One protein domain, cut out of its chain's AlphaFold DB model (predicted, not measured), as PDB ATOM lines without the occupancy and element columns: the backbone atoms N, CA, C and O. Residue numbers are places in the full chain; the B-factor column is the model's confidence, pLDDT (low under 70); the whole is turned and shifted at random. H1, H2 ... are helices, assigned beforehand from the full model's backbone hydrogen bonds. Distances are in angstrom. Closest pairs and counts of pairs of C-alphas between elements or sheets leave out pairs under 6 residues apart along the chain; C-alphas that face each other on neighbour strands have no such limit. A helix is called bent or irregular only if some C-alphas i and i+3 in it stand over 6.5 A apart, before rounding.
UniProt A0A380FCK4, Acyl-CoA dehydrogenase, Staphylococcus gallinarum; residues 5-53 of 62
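AT A GLANCE: This is residues 5 to 53 of the 62 residues of the protein "Acyl-CoA dehydrogenase" of Staphylococcus gallinarum (UniProt A0A380FCK4). One long helix, H3, runs through most of the length of this model, with a small head of two short helices, H1 and H2, at its first half and a short helix, H4, following its far end. H1 lies side by side with the first half of H3, H2 packs on H1, and the link of residues 12 to 18 between H1 and H2 loops round on the side away from H3, while residues 39 to 45 and 47 to 53 stick out from this head. The printed part has 49 residues with four named helices, in the order H1, H2, H3, H4, and no named strand; the class is all helix. The whole is loose, with a radius of gyration of the C-alphas of 13.5 A, and elongated, spanning 39 by 21 by 15 A.

HOW THE PARTS SIT: H3, residues 25 to 42, is the longest helix. H1, residues 5 to 11, touches residues 28 to 35 of H3 alone, and the closest C-alphas, those of Ile 8 and Val 28, are 6.9 A apart. H1 and H3 run the same way at a shallow tilt of 26 degrees. H2, residues 19 to 22, only just touches H1, with 3 pairs of C-alphas within 8 A, the closest being those of Ile 8 and Ala 20 at 6.9 A. H2 and H3 are apart, though they follow each other in the chain. H4, residues 46 to 52, meets H3 only through their link and is apart from H1 and H2. In H1, H3 and H4 every O i to N i+4 pair is within hydrogen-bond range; H2 is too short for such a pair, and its one O i to N i+3 pair is not within range.

IN THESE COORDINATES: H3 runs 25.5 A from C-alpha 25 at (-4.831, 13.111, -32.246) to C-alpha 42 at (-7.814, 5.272, -56.337). H1 begins at C-alpha 5, at (-8.506, 4.453, -30.452), and measures 9.9 A from first to last C-alpha. H2 is irregular: C-alphas 19 and 22 are 7.1 A apart. H4 measures 10.0 A and ends at C-alpha 52, at (-1.224, -2.822, -66.563).

THE WHOLE: The two C-alphas farthest apart are those of Asp 22 and Asn 52, at 38.7 A. Residues 39 to 45, of which 39 to 42 belong to H3, and residues 47 to 53, of which 47 to 52 belong to H4, stand free. Without them the body has 35 residues and spans 28 by 23 by 13 A. The links from H2 to H3 and from H3 to H4 are tight, and the link from H1 to H2, with 7 residues, is short. The printed part has no cut. The mean pLDDT of the printed part is 94.5, and no printed residue is under 70.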
ATOM      1  N   GLU A   5      -8.679   5.907 -30.412       92.88
ATOM      2  CA  GLU A   5      -8.506   4.453 -30.452       92.88
ATOM      3  C   GLU A   5      -9.409   3.775 -31.488       92.88
ATOM      4  O   GLU A   5      -8.982   2.825 -32.142       92.88
ATOM      5  N   GLU A   6     -10.646   4.246 -31.665       94.25
ATOM      6  CA  GLU A   6     -11.559   3.718 -32.687       94.25
ATOM      7  C   GLU A   6     -11.047   3.993 -34.103       94.25
ATOM      8  O   GLU A   6     -11.115   3.111 -34.958       94.25
ATOM      9  N   VAL A   7     -10.491   5.186 -34.350       95.44
ATOM     10  CA  VAL A   7      -9.895   5.516 -35.653       95.44
ATOM     11  C   VAL A   7      -8.651   4.667 -35.914       95.44
ATOM     12  O   VAL A   7      -8.522   4.120 -37.005       95.44
ATOM     13  N   ILE A   8      -7.773   4.497 -34.919       95.88
ATOM     14  CA  ILE A   8      -6.586   3.635 -35.044       95.88
ATOM     15  C   ILE A   8      -6.992   2.196 -35.370       95.88
ATOM     16  O   ILE A   8      -6.457   1.620 -36.310       95.88
ATOM     17  N   LYS A   9      -7.973   1.629 -34.656       94.62
ATOM     18  CA  LYS A   9      -8.457   0.261 -34.915       94.62
ATOM     19  C   LYS A   9      -9.067   0.090 -36.303       94.62
ATOM     20  O   LYS A   9      -8.989  -0.999 -36.860       94.62
ATOM     21  N   ALA A  10      -9.709   1.129 -36.833       94.56
ATOM     22  CA  ALA A  10     -10.273   1.097 -38.176       94.56
ATOM     23  C   ALA A  10      -9.192   1.183 -39.264       94.56
ATOM     24  O   ALA A  10      -9.315   0.508 -40.280       94.56
ATOM     25  N   LEU A  11      -8.157   2.007 -39.057       95.06
ATOM     26  CA  LEU A  11      -7.062   2.188 -40.016       95.06
ATOM     27  C   LEU A  11      -6.053   1.034 -39.997       95.06
ATOM     28  O   LEU A  11      -5.561   0.652 -41.052       95.06
ATOM     29  N   TYR A  12      -5.751   0.496 -38.814       95.25
ATOM     30  CA  TYR A  12      -4.709  -0.509 -38.595       95.25
ATOM     31  C   TYR A  12      -5.231  -1.656 -37.713       95.25
ATOM     32  O   TYR A  12      -4.765  -1.836 -36.583       95.25
ATOM     33  N   PRO A  13      -6.228  -2.435 -38.174       95.38
ATOM     34  CA  PRO A  13      -6.758  -3.570 -37.411       95.38
ATOM     35  C   PRO A  13      -5.692  -4.633 -37.088       95.38
ATOM     36  O   PRO A  13      -5.839  -5.386 -36.126       95.38
ATOM     37  N   GLU A  14      -4.613  -4.686 -37.865       95.62
ATOM     38  CA  GLU A  14      -3.456  -5.560 -37.685       95.62
ATOM     39  C   GLU A  14      -2.433  -5.077 -36.641       95.62
ATOM     40  O   GLU A  14      -1.484  -5.808 -36.351       95.62
ATOM     41  N   ASP A  15      -2.609  -3.893 -36.039       94.50
ATOM     42  CA  ASP A  15      -1.706  -3.355 -35.010       94.50
ATOM     43  C   ASP A  15      -1.881  -4.049 -33.640       94.50
ATOM     44  O   ASP A  15      -2.252  -3.456 -32.625       94.50
ATOM     45  N   ILE A  16      -1.594  -5.352 -33.599       92.62
ATOM     46  CA  ILE A  16      -1.717  -6.209 -32.408       92.62
ATOM     47  C   ILE A  16      -0.790  -5.728 -31.283       92.62
ATOM     48  O   ILE A  16      -1.119  -5.843 -30.102       92.62
ATOM     49  N   LEU A  17       0.372  -5.176 -31.641       94.31
ATOM     50  CA  LEU A  17       1.380  -4.705 -30.689       94.31
ATOM     51  C   LEU A  17       1.124  -3.272 -30.199       94.31
ATOM     52  O   LEU A  17       1.879  -2.782 -29.358       94.31
ATOM     53  N   SER A  18       0.046  -2.625 -30.665       92.75
ATOM     54  CA  SER A  18      -0.332  -1.259 -30.286       92.75
ATOM     55  C   SER A  18       0.779  -0.238 -30.552       92.75
ATOM     56  O   SER A  18       1.026   0.648 -29.730       92.75
ATOM     57  N   VAL A  19       1.471  -0.365 -31.683       93.56
ATOM     58  CA  VAL A  19       2.522   0.563 -32.123       93.56
ATOM     59  C   VAL A  19       1.940   1.957 -32.367       93.56
ATOM     60  O   VAL A  19       2.571   2.957 -32.033       93.56
ATOM     61  N   ALA A  20       0.709   2.047 -32.871       93.38
ATOM     62  CA  ALA A  20       0.042   3.306 -33.189       93.38
ATOM     63  C   ALA A  20      -0.492   4.066 -31.956       93.38
ATOM     64  O   ALA A  20      -0.981   5.188 -32.093       93.38
ATOM     65  N   LYS A  21      -0.409   3.500 -30.740       93.12
ATOM     66  CA  LYS A  21      -0.995   4.098 -29.520       93.12
ATOM     67  C   LYS A  21      -0.429   5.484 -29.178       93.12
ATOM     68  O   LYS A  21      -1.149   6.326 -28.631       93.12
ATOM     69  N   ASP A  22       0.845   5.698 -29.511       95.19
ATOM     70  CA  ASP A  22       1.607   6.903 -29.174       95.19
ATOM     71  C   ASP A  22       1.410   8.025 -30.204       95.19
ATOM     72  O   ASP A  22       1.867   9.145 -29.985       95.19
ATOM     73  N   LEU A  23       0.665   7.765 -31.287       96.19
ATOM     74  CA  LEU A  23       0.248   8.808 -32.215       96.19
ATOM     75  C   LEU A  23      -0.631   9.837 -31.500       96.19
ATOM     76  O   LEU A  23      -1.540   9.514 -30.721       96.19
ATOM     77  N   THR A  24      -0.377  11.099 -31.805       96.69
ATOM     78  CA  THR A  24      -1.199  12.227 -31.382       96.69
ATOM     79  C   THR A  24      -2.542  12.234 -32.116       96.69
ATOM     80  O   THR A  24      -2.702  11.647 -33.187       96.69
ATOM     81  N   GLU A  25      -3.533  12.943 -31.572       96.06
ATOM     82  CA  GLU A  25      -4.831  13.111 -32.246       96.06
ATOM     83  C   GLU A  25      -4.689  13.746 -33.639       96.06
ATOM     84  O   GLU A  25      -5.405  13.374 -34.570       96.06
ATOM     85  N   GLY A  26      -3.748  14.685 -33.793       96.50
ATOM     86  CA  GLY A  26      -3.470  15.346 -35.068       96.50
ATOM     87  C   GLY A  26      -2.911  14.389 -36.118       96.50
ATOM     88  O   GLY A  26      -3.366  14.406 -37.260       96.50
ATOM     89  N   GLU A  27      -1.977  13.520 -35.728       97.62
ATOM     90  CA  GLU A  27      -1.412  12.501 -36.619       97.62
ATOM     91  C   GLU A  27      -2.470  11.479 -37.037       97.62
ATOM     92  O   GLU A  27      -2.618  11.202 -38.224       97.62
ATOM     93  N   VAL A  28      -3.282  10.984 -36.097       97.00
ATOM     94  CA  VAL A  28      -4.381  10.053 -36.410       97.00
ATOM     95  C   VAL A  28      -5.400  10.694 -37.356       97.00
ATOM     96  O   VAL A  28      -5.865  10.055 -38.302       97.00
ATOM     97  N   LYS A  29      -5.717  11.980 -37.157       96.62
ATOM     98  CA  LYS A  29      -6.602  12.727 -38.058       96.62
ATOM     99  C   LYS A  29      -6.020  12.840 -39.466       96.62
ATOM    100  O   LYS A  29      -6.751  12.616 -40.430       96.62
ATOM    101  N   LEU A  30      -4.732  13.162 -39.589       97.38
ATOM    102  CA  LEU A  30      -4.049  13.239 -40.881       97.38
ATOM    103  C   LEU A  30      -4.083  11.888 -41.609       97.38
ATOM    104  O   LEU A  30      -4.429  11.842 -42.786       97.38
ATOM    105  N   LEU A  31      -3.783  10.793 -40.905       96.88
ATOM    106  CA  LEU A  31      -3.809   9.442 -41.472       96.88
ATOM    107  C   LEU A  31      -5.208   9.056 -41.957       96.88
ATOM    108  O   LEU A  31      -5.346   8.510 -43.049       96.88
ATOM    109  N   LYS A  32      -6.256   9.408 -41.201       96.31
ATOM    110  CA  LYS A  32      -7.641   9.188 -41.637       96.31
ATOM    111  C   LYS A  32      -7.968   9.958 -42.915       96.31
ATOM    112  O   LYS A  32      -8.534   9.381 -43.835       96.31
ATOM    113  N   GLN A  33      -7.592  11.235 -42.984       96.44
ATOM    114  CA  GLN A  33      -7.820  12.066 -44.171       96.44
ATOM    115  C   GLN A  33      -7.069  11.537 -45.397       96.44
ATOM    116  O   GLN A  33      -7.620  11.530 -46.496       96.44
ATOM    117  N   LEU A  34      -5.830  11.076 -45.209       95.88
ATOM    118  CA  LEU A  34      -5.045  10.465 -46.274       95.88
ATOM    119  C   LEU A  34      -5.697   9.170 -46.765       95.88
ATOM    120  O   LEU A  34      -5.866   9.008 -47.969       95.88
ATOM    121  N   ASN A  35      -6.090   8.281 -45.849       95.69
ATOM    122  CA  ASN A  35      -6.769   7.034 -46.189       95.69
ATOM    123  C   ASN A  35      -8.052   7.294 -46.984       95.69
ATOM    124  O   ASN A  35      -8.246   6.703 -48.037       95.69
ATOM    125  N   ASP A  36      -8.894   8.216 -46.517       95.56
ATOM    126  CA  ASP A  36     -10.154   8.547 -47.190       95.56
ATOM    127  C   ASP A  36      -9.922   9.089 -48.597       95.56
ATOM    128  O   ASP A  36     -10.585   8.662 -49.536       95.56
ATOM    129  N   MET A  37      -8.934   9.971 -48.765       94.12
ATOM    130  CA  MET A  37      -8.565  10.483 -50.082       94.12
ATOM    131  C   MET A  37      -8.065   9.366 -51.007       94.12
ATOM    132  O   MET A  37      -8.365   9.388 -52.199       94.12
ATOM    133  N   LEU A  38      -7.275   8.417 -50.495       92.38
ATOM    134  CA  LEU A  38      -6.762   7.307 -51.298       92.38
ATOM    135  C   LEU A  38      -7.879   6.350 -51.718       92.38
ATOM    136  O   LEU A  38      -7.947   5.979 -52.890       92.38
ATOM    137  N   GLU A  39      -8.762   5.996 -50.787       93.81
ATOM    138  CA  GLU A  39      -9.925   5.153 -51.059       93.81
ATOM    139  C   GLU A  39     -10.866   5.825 -52.068       93.81
ATOM    140  O   GLU A  39     -11.255   5.208 -53.054       93.81
ATOM    141  N   GLU A  40     -11.164   7.114 -51.899       93.19
ATOM    142  CA  GLU A  40     -12.032   7.857 -52.818       93.19
ATOM    143  C   GLU A  40     -11.432   7.979 -54.226       93.19
ATOM    144  O   GLU A  40     -12.138   7.818 -55.219       93.19
ATOM    145  N   LYS A  41     -10.132   8.282 -54.334       89.69
ATOM    146  CA  LYS A  41      -9.514   8.602 -55.630       89.69
ATOM    147  C   LYS A  41      -9.014   7.393 -56.402       89.69
ATOM    148  O   LYS A  41      -8.956   7.455 -57.627       89.69
ATOM    149  N   TYR A  42      -8.584   6.343 -55.708       90.50
ATOM    150  CA  TYR A  42      -7.814   5.272 -56.337       90.50
ATOM    151  C   TYR A  42      -8.399   3.881 -56.125       90.50
ATOM    152  O   TYR A  42      -7.978   2.967 -56.828       90.50
ATOM    153  N   ARG A  43      -9.359   3.668 -55.211       92.94
ATOM    154  CA  ARG A  43      -9.802   2.301 -54.883       92.94
ATOM    155  C   ARG A  43     -10.346   1.536 -56.086       92.94
ATOM    156  O   ARG A  43     -10.034   0.354 -56.238       92.94
ATOM    157  N   ASP A  44     -11.104   2.215 -56.939       92.31
ATOM    158  CA  ASP A  44     -11.764   1.600 -58.092       92.31
ATOM    159  C   ASP A  44     -10.779   1.204 -59.202       92.31
ATOM    160  O   ASP A  44     -11.016   0.227 -59.911       92.31
ATOM    161  N   SER A  45      -9.657   1.920 -59.341       91.19
ATOM    162  CA  SER A  45      -8.725   1.761 -60.467       91.19
ATOM    163  C   SER A  45      -7.353   1.202 -60.084       91.19
ATOM    164  O   SER A  45      -6.613   0.748 -60.959       91.19
ATOM    165  N   VAL A  46      -6.989   1.172 -58.795       91.50
ATOM    166  CA  VAL A  46      -5.638   0.788 -58.340       91.50
ATOM    167  C   VAL A  46      -5.219  -0.599 -58.828       91.50
ATOM    168  O   VAL A  46      -4.074  -0.790 -59.234       91.50
ATOM    169  N   ASN A  47      -6.146  -1.559 -58.855       93.06
ATOM    170  CA  ASN A  47      -5.856  -2.917 -59.319       93.06
ATOM    171  C   ASN A  47      -5.605  -2.966 -60.830       93.06
ATOM    172  O   ASN A  47      -4.722  -3.694 -61.279       93.06
ATOM    173  N   GLU A  48      -6.356  -2.195 -61.617       94.19
ATOM    174  CA  GLU A  48      -6.165  -2.109 -63.066       94.19
ATOM    175  C   GLU A  48      -4.805  -1.487 -63.396       94.19
ATOM    176  O   GLU A  48      -4.040  -2.041 -64.187       94.19
ATOM    177  N   HIS A  49      -4.469  -0.380 -62.733       92.44
ATOM    178  CA  HIS A  49      -3.181   0.294 -62.887       92.44
ATOM    179  C   HIS A  49      -2.003  -0.597 -62.487       92.44
ATOM    180  O   HIS A  49      -1.003  -0.666 -63.204       92.44
ATOM    181  N   TRP A  50      -2.146  -1.356 -61.396       93.19
ATOM    182  CA  TRP A  50      -1.140  -2.328 -60.971       93.19
ATOM    183  C   TRP A  50      -0.907  -3.424 -62.017       93.19
ATOM    184  O   TRP A  50       0.236  -3.725 -62.355       93.19
ATOM    185  N   LEU A  51      -1.982  -4.009 -62.553       96.25
ATOM    186  CA  LEU A  51      -1.900  -5.078 -63.553       96.25
ATOM    187  C   LEU A  51      -1.298  -4.599 -64.874       96.25
ATOM    188  O   LEU A  51      -0.531  -5.326 -65.503       96.25
ATOM    189  N   ASN A  52      -1.637  -3.379 -65.281       95.31
ATOM    190  CA  ASN A  52      -1.224  -2.822 -66.563       95.31
ATOM    191  C   ASN A  52       0.113  -2.067 -66.493       95.31
ATOM    192  O   ASN A  52       0.566  -1.564 -67.520       95.31
ATOM    193  N   ALA A  53       0.743  -1.990 -65.312       93.00
ATOM    194  CA  ALA A  53       1.935  -1.180 -65.059       93.00
ATOM    195  C   ALA A  53       1.766   0.278 -65.533       93.00
ATOM    196  O   ALA A  53       2.674   0.867 -66.123       93.00
TER     197      ALA A  53